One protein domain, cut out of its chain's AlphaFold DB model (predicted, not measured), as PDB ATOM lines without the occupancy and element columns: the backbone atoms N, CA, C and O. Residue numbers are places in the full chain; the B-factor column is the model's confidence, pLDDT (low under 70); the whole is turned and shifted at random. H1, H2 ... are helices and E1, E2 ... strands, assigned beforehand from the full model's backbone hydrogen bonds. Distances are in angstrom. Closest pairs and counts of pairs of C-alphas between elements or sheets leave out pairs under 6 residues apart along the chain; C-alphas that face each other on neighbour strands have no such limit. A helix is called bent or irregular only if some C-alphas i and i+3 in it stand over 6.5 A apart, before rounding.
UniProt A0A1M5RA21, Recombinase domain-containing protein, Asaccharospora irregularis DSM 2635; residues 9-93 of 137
ATOM      1  N   LYS A   9     166.879 117.869 161.203       94.81
ATOM      2  CA  LYS A   9     167.753 116.840 161.760       94.81
ATOM      3  C   LYS A   9     168.293 117.321 163.100       94.81
ATOM      4  O   LYS A   9     168.489 118.518 163.292       94.81
ATOM      5  N   ILE A  10     168.519 116.400 164.030       94.25
ATOM      6  CA  ILE A  10     169.172 116.733 165.299       94.25
ATOM      7  C   ILE A  10     170.669 116.500 165.132       94.25
ATOM      8  O   ILE A  10     171.080 115.387 164.809       94.25
ATOM      9  N   VAL A  11     171.459 117.549 165.337       94.12
ATOM     10  CA  VAL A  11     172.925 117.511 165.321       94.12
ATOM     11  C   VAL A  11     173.389 118.093 166.649       94.12
ATOM     12  O   VAL A  11     172.990 119.199 167.003       94.12
ATOM     13  N   ASP A  12     174.142 117.308 167.420       92.62
ATOM     14  CA  ASP A  12     174.673 117.694 168.739       92.62
ATOM     15  C   ASP A  12     173.611 118.225 169.723       92.62
ATOM     16  O   ASP A  12     173.844 119.141 170.506       92.62
ATOM     17  N   GLY A  13     172.405 117.650 169.678       90.00
ATOM     18  CA  GLY A  13     171.285 118.037 170.544       90.00
ATOM     19  C   GLY A  13     170.496 119.265 170.072       90.00
ATOM     20  O   GLY A  13     169.428 119.542 170.623       90.00
ATOM     21  N   CYS A  14     170.942 119.940 169.013       92.06
ATOM     22  CA  CYS A  14     170.270 121.087 168.406       92.06
ATOM     23  C   CYS A  14     169.498 120.668 167.149       92.06
ATOM     24  O   CYS A  14     169.973 119.846 166.362       92.06
ATOM     25  N   ALA A  15     168.308 121.239 166.928       94.31
ATOM     26  CA  ALA A  15     167.618 121.050 165.657       94.31
ATOM     27  C   ALA A  15     168.227 121.960 164.589       94.31
ATOM     28  O   ALA A  15     168.270 123.179 164.724       94.31
ATOM     29  N   VAL A  16     168.669 121.341 163.503       95.81
ATOM     30  CA  VAL A  16     169.234 122.001 162.330       95.81
ATOM     31  C   VAL A  16     168.320 121.726 161.144       95.81
ATOM     32  O   VAL A  16     167.708 120.657 161.053       95.81
ATOM     33  N   VAL A  17     168.213 122.691 160.233       96.50
ATOM     34  CA  VAL A  17     167.466 122.515 158.987       96.50
ATOM     35  C   VAL A  17     168.160 121.458 158.130       96.50
ATOM     36  O   VAL A  17     169.371 121.489 157.905       96.50
ATOM     37  N   ASP A  18     167.387 120.484 157.666       96.25
ATOM     38  CA  ASP A  18     167.802 119.635 156.560       96.25
ATOM     39  C   ASP A  18     167.400 120.344 155.268       96.25
ATOM     40  O   ASP A  18     166.243 120.271 154.860       96.25
ATOM     41  N   GLU A  19     168.343 121.055 154.644       95.38
ATOM     42  CA  GLU A  19     168.065 121.872 153.457       95.38
ATOM     43  C   GLU A  19     167.428 121.085 152.314       95.38
ATOM     44  O   GLU A  19     166.596 121.620 151.586       95.38
ATOM     45  N   THR A  20     167.757 119.798 152.181       95.50
ATOM     46  CA  THR A  20     167.167 118.959 151.135       95.50
ATOM     47  C   THR A  20     165.667 118.795 151.367       95.50
ATOM     48  O   THR A  20     164.859 119.123 150.500       95.50
ATOM     49  N   ALA A  21     165.275 118.384 152.574       95.44
ATOM     50  CA  ALA A  21     163.879 118.218 152.952       95.44
ATOM     51  C   ALA A  21     163.140 119.564 153.076       95.44
ATOM     52  O   ALA A  21     161.958 119.649 152.738       95.44
ATOM     53  N   ALA A  22     163.816 120.627 153.519       96.19
ATOM     54  CA  ALA A  22     163.264 121.978 153.570       96.19
ATOM     55  C   ALA A  22     162.919 122.501 152.170       96.19
ATOM     56  O   ALA A  22     161.842 123.066 151.974       96.19
ATOM     57  N   GLU A  23     163.774 122.244 151.178       97.06
ATOM     58  CA  GLU A  23     163.501 122.626 149.795       97.06
ATOM     59  C   GLU A  23     162.315 121.854 149.213       97.06
ATOM     60  O   GLU A  23     161.445 122.439 148.570       97.06
ATOM     61  N   GLN A  24     162.193 120.561 149.525       97.12
ATOM     62  CA  GLN A  24     161.008 119.783 149.152       97.12
ATOM     63  C   GLN A  24     159.729 120.348 149.791       97.12
ATOM     64  O   GLN A  24     158.679 120.406 149.146       97.12
ATOM     65  N   ILE A  25     159.788 120.809 151.046       96.88
ATOM     66  CA  ILE A  25     158.651 121.466 151.710       96.88
ATOM     67  C   ILE A  25     158.278 122.756 150.969       96.88
ATOM     68  O   ILE A  25     157.110 122.930 150.607       96.88
ATOM     69  N   ARG A  26     159.255 123.629 150.685       97.00
ATOM     70  CA  ARG A  26     159.048 124.884 149.939       97.00
ATOM     71  C   ARG A  26     158.455 124.625 148.549       97.00
ATOM     72  O   ARG A  26     157.454 125.245 148.180       97.00
ATOM     73  N   ALA A  27     158.991 123.647 147.820       97.56
ATOM     74  CA  ALA A  27     158.470 123.221 146.525       97.56
ATOM     75  C   ALA A  27     157.031 122.691 146.626       97.56
ATOM     76  O   ALA A  27     156.194 123.026 145.789       97.56
ATOM     77  N   THR A  28     156.701 121.935 147.679       97.62
ATOM     78  CA  THR A  28     155.338 121.429 147.901       97.62
ATOM     79  C   THR A  28     154.333 122.577 148.057       97.62
ATOM     80  O   THR A  28     153.260 122.528 147.452       97.62
ATOM     81  N   TYR A  29     154.665 123.632 148.815       97.12
ATOM     82  CA  TYR A  29     153.814 124.828 148.900       97.12
ATOM     83  C   TYR A  29     153.641 125.494 147.534       97.12
ATOM     84  O   TYR A  29     152.510 125.790 147.147       97.12
ATOM     85  N   ARG A  30     154.739 125.687 146.790       97.62
ATOM     86  CA  ARG A  30     154.711 126.289 145.449       97.62
ATOM     87  C   ARG A  30     153.772 125.522 144.516       97.62
ATOM     88  O   ARG A  30     152.819 126.099 144.002       97.62
ATOM     89  N   TYR A  31     153.974 124.215 144.377       97.75
ATOM     90  CA  TYR A  31     153.146 123.349 143.534       97.75
ATOM     91  C   TYR A  31     151.676 123.325 143.957       97.75
ATOM     92  O   TYR A  31     150.776 123.290 143.117       97.75
ATOM     93  N   TYR A  32     151.408 123.371 145.262       97.38
ATOM     94  CA  TYR A  32     150.043 123.469 145.759       97.38
ATOM     95  C   TYR A  32     149.384 124.796 145.356       97.38
ATOM     96  O   TYR A  32     148.233 124.794 144.909       97.38
ATOM     97  N   PHE A  33     150.108 125.917 145.451       96.56
ATOM     98  CA  PHE A  33     149.625 127.234 145.022       96.56
ATOM     99  C   PHE A  33     149.452 127.358 143.505       96.56
ATOM    100  O   PHE A  33     148.554 128.069 143.068       96.56
ATOM    101  N   GLU A  34     150.228 126.617 142.712       96.69
ATOM    102  CA  GLU A  34     150.042 126.475 141.257       96.69
ATOM    103  C   GLU A  34     148.777 125.677 140.879       96.69
ATOM    104  O   GLU A  34     148.434 125.568 139.706       96.69
ATOM    105  N   GLY A  35     148.056 125.126 141.862       95.06
ATOM    106  CA  GLY A  35     146.765 124.467 141.652       95.06
ATOM    107  C   GLY A  35     146.792 122.947 141.786       95.06
ATOM    108  O   GLY A  35     145.737 122.318 141.707       95.06
ATOM    109  N   LYS A  36     147.952 122.336 142.054       96.25
ATOM    110  CA  LYS A  36     148.052 120.877 142.215       96.25
ATOM    111  C   LYS A  36     147.340 120.402 143.480       96.25
ATOM    112  O   LYS A  36     147.108 121.163 144.428       96.25
ATOM    113  N   SER A  37     146.959 119.124 143.498       94.94
ATOM    114  CA  SER A  37     146.445 118.488 144.712       94.94
ATOM    115  C   SER A  37     147.566 118.352 145.755       94.94
ATOM    116  O   SER A  37     148.744 118.398 145.412       94.94
ATOM    117  N   LEU A  38     147.224 118.164 147.034       95.88
ATOM    118  CA  LEU A  38     148.236 117.969 148.086       95.88
ATOM    119  C   LEU A  38     149.151 116.768 147.798       95.88
ATOM    120  O   LEU A  38     150.347 116.838 148.056       95.88
ATOM    121  N   ILE A  39     148.592 115.672 147.273       96.81
ATOM    122  CA  ILE A  39     149.371 114.467 146.962       96.81
ATOM    123  C   ILE A  39     150.285 114.732 145.771       96.81
ATOM    124  O   ILE A  39     151.462 114.399 145.841       96.81
ATOM    125  N   ASP A  40     149.766 115.344 144.706       97.06
ATOM    126  CA  ASP A  40     150.548 115.576 143.487       97.06
ATOM    127  C   ASP A  40     151.665 116.592 143.732       97.06
ATOM    128  O   ASP A  40     152.798 116.360 143.322       97.06
ATOM    129  N   ALA A  41     151.379 117.660 144.485       97.50
ATOM    130  CA  ALA A  41     152.377 118.641 144.900       97.50
ATOM    131  C   ALA A  41     153.513 117.994 145.707       97.50
ATOM    132  O   ALA A  41     154.685 118.254 145.447       97.50
ATOM    133  N   ALA A  42     153.172 117.121 146.659       97.12
ATOM    134  CA  ALA A  42     154.160 116.405 147.457       97.12
ATOM    135  C   ALA A  42     154.954 115.406 146.604       97.12
ATOM    136  O   ALA A  42     156.177 115.361 146.695       97.12
ATOM    137  N   LYS A  43     154.277 114.647 145.735       97.19
ATOM    138  CA  LYS A  43     154.899 113.669 144.836       97.19
ATOM    139  C   LYS A  43     155.919 114.325 143.912       97.19
ATOM    140  O   LYS A  43     157.001 113.779 143.723       97.19
ATOM    141  N   GLU A  44     155.589 115.490 143.372       97.12
ATOM    142  CA  GLU A  44     156.478 116.241 142.489       97.12
ATOM    143  C   GLU A  44     157.650 116.884 143.229       97.12
ATOM    144  O   GLU A  44     158.763 116.907 142.716       97.12
ATOM    145  N   ALA A  45     157.438 117.301 144.478       96.19
ATOM    146  CA  ALA A  45     158.519 117.693 145.374       96.19
ATOM    147  C   ALA A  45     159.372 116.503 145.869       96.19
ATOM    148  O   ALA A  45     160.331 116.700 146.609       96.19
ATOM    149  N   GLY A  46     159.055 115.262 145.479       95.50
ATOM    150  CA  GLY A  46     159.814 114.062 145.845       95.50
ATOM    151  C   GLY A  46     159.348 113.364 147.126       95.50
ATOM    152  O   GLY A  46     159.952 112.375 147.543       95.50
ATOM    153  N   PHE A  47     158.251 113.811 147.737       95.06
ATOM    154  CA  PHE A  47     157.646 113.153 148.890       95.06
ATOM    155  C   PHE A  47     156.672 112.041 148.482       95.06
ATOM    156  O   PHE A  47     155.736 112.237 147.708       95.06
ATOM    157  N   LYS A  48     156.825 110.859 149.087       93.81
ATOM    158  CA  LYS A  48     155.889 109.732 148.941       93.81
ATOM    159  C   LYS A  48     155.029 109.596 150.197       93.81
ATOM    160  O   LYS A  48     155.339 108.818 151.092       93.81
ATOM    161  N   MET A  49     153.958 110.380 150.280       93.69
ATOM    162  CA  MET A  49     153.043 110.393 151.429       93.69
ATOM    163  C   MET A  49     151.589 110.601 150.995       93.69
ATOM    164  O   MET A  49     151.307 111.105 149.911       93.69
ATOM    165  N   ASN A  50     150.649 110.184 151.844       95.25
ATOM    166  CA  ASN A  50     149.222 110.374 151.591       95.25
ATOM    167  C   ASN A  50     148.784 111.830 151.862       95.25
ATOM    168  O   ASN A  50     149.473 112.588 152.546       95.25
ATOM    169  N   HIS A  51     147.603 112.218 151.364       91.62
ATOM    170  CA  HIS A  51     147.112 113.599 151.491       91.62
ATOM    171  C   HIS A  51     147.020 114.085 152.945       91.62
ATOM    172  O   HIS A  51     147.259 115.260 153.212       91.62
ATOM    173  N   ALA A  52     146.655 113.199 153.880       94.62
ATOM    174  CA  ALA A  52     146.489 113.542 155.288       94.62
ATOM    175  C   ALA A  52     147.838 113.880 155.937       94.62
ATOM    176  O   ALA A  52     147.948 114.887 156.637       94.62
ATOM    177  N   SER A  53     148.872 113.090 155.645       95.06
ATOM    178  CA  SER A  53     150.243 113.329 156.091       95.06
ATOM    179  C   SER A  53     150.818 114.604 155.485       95.06
ATOM    180  O   SER A  53     151.377 115.403 156.231       95.06
ATOM    181  N   VAL A  54     150.608 114.857 154.185       96.44
ATOM    182  CA  VAL A  54     151.028 116.121 153.544       96.44
ATOM    183  C   VAL A  54     150.345 117.309 154.213       96.44
ATOM    184  O   VAL A  54     151.012 118.254 154.623       96.44
ATOM    185  N   LYS A  55     149.017 117.254 154.385       96.19
ATOM    186  CA  LYS A  55     148.266 118.326 155.047       96.19
ATOM    187  C   LYS A  55     148.804 118.580 156.454       96.19
ATOM    188  O   LYS A  55     149.060 119.722 156.805       96.19
ATOM    189  N   ARG A  56     149.001 117.524 157.251       95.50
ATOM    190  CA  ARG A  56     149.539 117.623 158.616       95.50
ATOM    191  C   ARG A  56     150.954 118.202 158.633       95.50
ATOM    192  O   ARG A  56     151.251 119.003 159.513       95.50
ATOM    193  N   MET A  57     151.799 117.807 157.682       95.25
ATOM    194  CA  MET A  57     153.148 118.338 157.517       95.25
ATOM    195  C   MET A  57     153.099 119.844 157.240       95.25
ATOM    196  O   MET A  57     153.639 120.609 158.024       95.25
ATOM    197  N   LEU A  58     152.390 120.280 156.196       95.69
ATOM    198  CA  LEU A  58     152.278 121.697 155.819       95.69
ATOM    199  C   LEU A  58     151.503 122.535 156.860       95.69
ATOM    200  O   LEU A  58     151.680 123.738 156.981       95.69
ATOM    201  N   SER A  59     150.636 121.933 157.672       94.94
ATOM    202  CA  SER A  59     149.972 122.639 158.779       94.94
ATOM    203  C   SER A  59     150.847 122.788 160.035       94.94
ATOM    204  O   SER A  59     150.396 123.375 161.022       94.94
ATOM    205  N   ASN A  60     152.075 122.264 160.040       94.69
ATOM    206  CA  ASN A  60     152.924 122.264 161.222       94.69
ATOM    207  C   ASN A  60     153.493 123.660 161.523       94.69
ATOM    208  O   ASN A  60     154.343 124.178 160.807       94.69
ATOM    209  N   LYS A  61     153.076 124.236 162.656       94.00
ATOM    210  CA  LYS A  61     153.509 125.569 163.103       94.00
ATOM    211  C   LYS A  61     155.009 125.664 163.397       94.00
ATOM    212  O   LYS A  61     155.536 126.766 163.384       94.00
ATOM    213  N   LYS A  62     155.695 124.537 163.635       94.62
ATOM    214  CA  LYS A  62     157.141 124.519 163.913       94.62
ATOM    215  C   LYS A  62     157.976 125.089 162.761       94.62
ATOM    216  O   LYS A  62     159.045 125.621 163.017       94.62
ATOM    217  N   TYR A  63     157.467 125.051 161.526       96.19
ATOM    218  CA  TYR A  63     158.150 125.629 160.364       96.19
ATOM    219  C   TYR A  63     158.219 127.158 160.369       96.19
ATOM    220  O   TYR A  63     159.031 127.713 159.636       96.19
ATOM    221  N   LEU A  64     157.425 127.832 161.208       95.44
ATOM    222  CA  LEU A  64     157.511 129.281 161.426       95.44
ATOM    223  C   LEU A  64     158.724 129.689 162.274       95.44
ATOM    224  O   LEU A  64     158.973 130.877 162.439       95.44
ATOM    225  N   GLY A  65     159.457 128.714 162.813       95.06
ATOM    226  CA  GLY A  65     160.507 128.939 163.791       95.06
ATOM    227  C   GLY A  65     159.972 128.859 165.222       95.06
ATOM    228  O   GLY A  65     158.888 129.350 165.542       95.06
ATOM    229  N   THR A  66     160.733 128.204 166.091       94.00
ATOM    230  CA  THR A  66     160.575 128.228 167.550       94.00
ATOM    231  C   THR A  66     161.955 128.408 168.179       94.00
ATOM    232  O   THR A  66     162.958 128.324 167.479       94.00
ATOM    233  N   ASP A  67     162.032 128.543 169.504       94.31
ATOM    234  CA  ASP A  67     163.319 128.643 170.221       94.31
ATOM    235  C   ASP A  67     164.270 127.462 169.952       94.31
ATOM    236  O   ASP A  67     165.476 127.566 170.143       94.31
ATOM    237  N   TYR A  68     163.719 126.328 169.511       94.06
ATOM    238  CA  TYR A  68     164.463 125.104 169.230       94.06
ATOM    239  C   TYR A  68     164.547 124.774 167.736       94.06
ATOM    240  O   TYR A  68     165.577 124.284 167.292       94.06
ATOM    241  N   TYR A  69     163.482 125.002 166.958       95.31
ATOM    242  CA  TYR A  69     163.441 124.670 165.533       95.31
ATOM    243  C   TYR A  69     163.663 125.926 164.688       95.31
ATOM    244  O   TYR A  69     162.848 126.843 164.778       95.31
ATOM    245  N   PRO A  70     164.687 125.969 163.820       95.88
ATOM    246  CA  PRO A  70     164.876 127.094 162.911       95.88
ATOM    247  C   PRO A  70     163.697 127.267 161.945       95.88
ATOM    248  O   PRO A  70     162.992 126.310 161.613       95.88
ATOM    249  N   GLN A  71     163.477 128.485 161.467       97.00
ATOM    250  CA  GLN A  71     162.404 128.789 160.522       97.00
ATOM    251  C   GLN A  71     162.678 128.163 159.140       97.00
ATOM    252  O   GLN A  71     163.789 128.242 158.628       97.00
ATOM    253  N   ILE A  72     161.653 127.557 158.530       96.50
ATOM    254  CA  ILE A  72     161.691 127.011 157.157       96.50
ATOM    255  C   ILE A  72     160.789 127.820 156.213       96.50
ATOM    256  O   ILE A  72     161.113 127.958 155.031       96.50
ATOM    257  N   ILE A  73     159.659 128.331 156.718       95.69
ATOM    258  CA  ILE A  73     158.674 129.096 155.943       95.69
ATOM    259  C   ILE A  73     158.270 130.377 156.665       95.69
ATOM    260  O   ILE A  73     158.312 130.461 157.893       95.69
ATOM    261  N   ASP A  74     157.768 131.336 155.899       96.12
ATOM    262  CA  ASP A  74     157.192 132.558 156.443       96.12
ATOM    263  C   ASP A  74     155.745 132.379 156.897       96.12
ATOM    264  O   ASP A  74     154.974 131.554 156.390       96.12
ATOM    265  N   LYS A  75     155.346 133.229 157.845       95.50
ATOM    266  CA  LYS A  75     153.975 133.284 158.361       95.50
ATOM    267  C   LYS A  75     152.951 133.539 157.254       95.50
ATOM    268  O   LYS A  75     151.862 132.971 157.295       95.50
ATOM    269  N   GLU A  76     153.310 134.337 156.258       96.44
ATOM    270  CA  GLU A  76     152.462 134.656 155.106       96.44
ATOM    271  C   GLU A  76     152.144 133.416 154.265       96.44
ATOM    272  O   GLU A  76     150.985 133.177 153.926       96.44
ATOM    273  N   ILE A  77     153.149 132.570 154.006       96.31
ATOM    274  CA  ILE A  77     152.973 131.296 153.291       96.31
ATOM    275  C   ILE A  77     152.006 130.397 154.062       96.31
ATOM    276  O   ILE A  77     151.111 129.788 153.469       96.31
ATOM    277  N   GLN A  78     152.146 130.345 155.388       95.12
ATOM    278  CA  GLN A  78     151.289 129.519 156.228       95.12
ATOM    279  C   GLN A  78     149.836 129.998 156.239       95.12
ATOM    280  O   GLN A  78     148.918 129.182 156.143       95.12
ATOM    281  N   ILE A  79     149.617 131.310 156.335       96.25
ATOM    282  CA  ILE A  79     148.278 131.905 156.269       96.25
ATOM    283  C   ILE A  79     147.648 131.605 154.908       96.25
ATOM    284  O   ILE A  79     146.576 131.001 154.857       96.25
ATOM    285  N   ARG A  80     148.366 131.896 153.815       96.88
ATOM    286  CA  ARG A  80     147.913 131.628 152.444       96.88
ATOM    287  C   ARG A  80     147.545 130.158 152.237       96.88
ATOM    288  O   ARG A  80     146.554 129.845 151.581       96.88
ATOM    289  N   PHE A  81     148.320 129.233 152.802       96.56
ATOM    290  CA  PHE A  81     148.026 127.803 152.737       96.56
ATOM    291  C   PHE A  81     146.712 127.430 153.438       96.56
ATOM    292  O   PHE A  81     145.909 126.675 152.881       96.56
ATOM    293  N   LEU A  82     146.471 127.956 154.642       94.94
ATOM    294  CA  LEU A  82     145.245 127.694 155.403       94.94
ATOM    295  C   LEU A  82     144.008 128.313 154.739       94.94
ATOM    296  O   LEU A  82     142.950 127.676 154.692       94.94
ATOM    297  N   GLU A  83     144.144 129.516 154.186       95.94
ATOM    298  CA  GLU A  83     143.097 130.175 153.402       95.94
ATOM    299  C   GLU A  83     142.752 129.359 152.158       95.94
ATOM    300  O   GLU A  83     141.584 129.054 151.922       95.94
ATOM    301  N   GLU A  84     143.759 128.909 151.408       96.06
ATOM    302  CA  GLU A  84     143.562 128.102 150.206       96.06
ATOM    303  C   GLU A  84     142.922 126.741 150.523       96.06
ATOM    304  O   GLU A  84     142.033 126.282 149.800       96.06
ATOM    305  N   LEU A  85     143.312 126.094 151.628       94.25
ATOM    306  CA  LEU A  85     142.639 124.887 152.124       94.25
ATOM    307  C   LEU A  85     141.155 125.139 152.411       94.25
ATOM    308  O   LEU A  85     140.311 124.327 152.029       94.25
ATOM    309  N   THR A  86     140.846 126.250 153.079       94.12
ATOM    310  CA  THR A  86     139.475 126.623 153.444       94.12
ATOM    311  C   THR A  86     138.653 126.944 152.199       94.12
ATOM    312  O   THR A  86     137.552 126.417 152.042       94.12
ATOM    313  N   ARG A  87     139.222 127.705 151.256       95.62
ATOM    314  CA  ARG A  87     138.621 128.029 149.957       95.62
ATOM    315  C   ARG A  87     138.286 126.771 149.163       95.62
ATOM    316  O   ARG A  87     137.141 126.583 148.756       95.62
ATOM    317  N   ARG A  88     139.251 125.858 148.987       94.56
ATOM    318  CA  ARG A  88     139.025 124.593 148.262       94.56
ATOM    319  C   ARG A  88     138.015 123.696 148.972       94.56
ATOM    320  O   ARG A  88     137.190 123.070 148.310       94.56
ATOM    321  N   ALA A  89     138.049 123.628 150.303       92.44
ATOM    322  CA  ALA A  89     137.052 122.887 151.071       92.44
ATOM    323  C   ALA A  89     135.643 123.479 150.900       92.44
ATOM    324  O   ALA A  89     134.689 122.712 150.760       92.44
ATOM    325  N   GLY A  90     135.521 124.808 150.861       93.69
ATOM    326  CA  GLY A  90     134.279 125.526 150.571       93.69
ATOM    327  C   GLY A  90     133.725 125.193 149.190       93.69
ATOM    328  O   GLY A  90     132.588 124.743 149.092       93.69
ATOM    329  N   ASN A  91     134.560 125.283 148.151       92.88
ATOM    330  CA  ASN A  91     134.178 124.937 146.776       92.88
ATOM    331  C   ASN A  91     133.699 123.481 146.635       92.88
ATOM    332  O   ASN A  91     132.857 123.179 145.798       92.88
ATOM    333  N   LEU A  92     134.220 122.570 147.465       90.69
ATOM    334  CA  LEU A  92     133.823 121.157 147.496       90.69
ATOM    335  C   LEU A  92     132.633 120.870 148.435       90.69
ATOM    336  O   LEU A  92     132.319 119.699 148.668       90.69
ATOM    337  N   GLY A  93     132.025 121.892 149.047       89.81
ATOM    338  CA  GLY A  93     130.929 121.727 150.009       89.81
ATOM    339  C   GLY A  93     131.332 120.956 151.274       89.81
ATOM    340  O   GLY A  93     130.513 120.280 151.893       89.81
TER     341      GLY A  93
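This is residues 9 to 93 of the 137 residues of the protein "Recombinase domain-containing protein" of Asaccharospora irregularis DSM 2635 (UniProt A0A1M5RA21). A small group of crossed helices, H1, H2 and H3, has a two-stranded hairpin, E1 and E2, at one end of the long axis, while the long helix H5 sticks out with its last part at the other end. H1 and H5 run the same way along this axis, and the first part of H5 only just touches the last part of H1. The printed part has 85 residues with two named strands and then five named helices, in the order E1, E2, H1, H2, H3, H4, H5, the two strands antiparallel. It is mostly helix and compact, with a radius of gyration of the C-alphas of 13.4 A, and its C-alphas span 47 by 24 by 19 A, only just elongated.

E1, residues 9 to 11, and E2, residues 14 to 17, form a hairpin of antiparallel strands at 134 degrees, with N 9 and O 16 at 2.9 A and N 16 and O 9 at 2.8 A, within hydrogen-bond range. A tight link joins E2 to H1, residues 19 to 33. H2, residues 38 to 44, touches H1 at a steep tilt of 54 degrees, opposite ways; the closest C-alphas, of Tyr 31 and Ala 41, are 5.0 A apart. H3, residues 51 to 58, touches H2 about perpendicular, at 80 degrees, with the C-alphas of Ile 39 and His 51 closest at 5.1 A. H3 is close to H1 but not clearly touching it, with the C-alphas of Ile 25 and Leu 58 closest at 7.6 A. H4, residues 61 to 64, is apart from H1 and H2. H5, residues 75 to 91, only just touches H1, with 3 pairs of C-alphas within 8 A; H5 touches H1 with residues 77 to 81 alone, and H1 touches H5 with residues 29 to 33 alone; the closest C-alphas, of Tyr 29 and Phe 81, are 7.6 A apart, and the helices run the same way at a steep tilt of 40 degrees. H4 is close to H5 but not clearly touching it: the closest C-alphas, of Leu 64 and Lys 75, are 6.2 A apart. In H1, H2, H3 and H5 every O i to N i+4 pair is within hydrogen-bond range; H4 is too short for such a pair.

E1, residues 9 to 11, begins at C-alpha 9 (167.753, 116.840, 161.760), and E2, residues 14 to 17, is 9.9 A long. H1, residues 19 to 33, is 21.0 A long and begins at C-alpha 19 (168.065, 121.872, 153.457). H2, residues 38 to 44, and H3, residues 51 to 58, are 10.1 A and 10.5 A long, and H4, residues 61 to 64, is 5.7 A. H5, residues 75 to 91, is 24.4 A long and ends at C-alpha 91 (134.178, 124.937, 146.776).

The C-alphas of Asp 12 and Gly 93, the two farthest apart, are 47.8 A apart. Residues 86 to 93, of which 86 to 91 belong to H5, stand free; the body without them spans 38 by 24 by 18 A. The printed part has no cut and no long link. The mean pLDDT of the printed part is 95.4, and no printed residue is under 70.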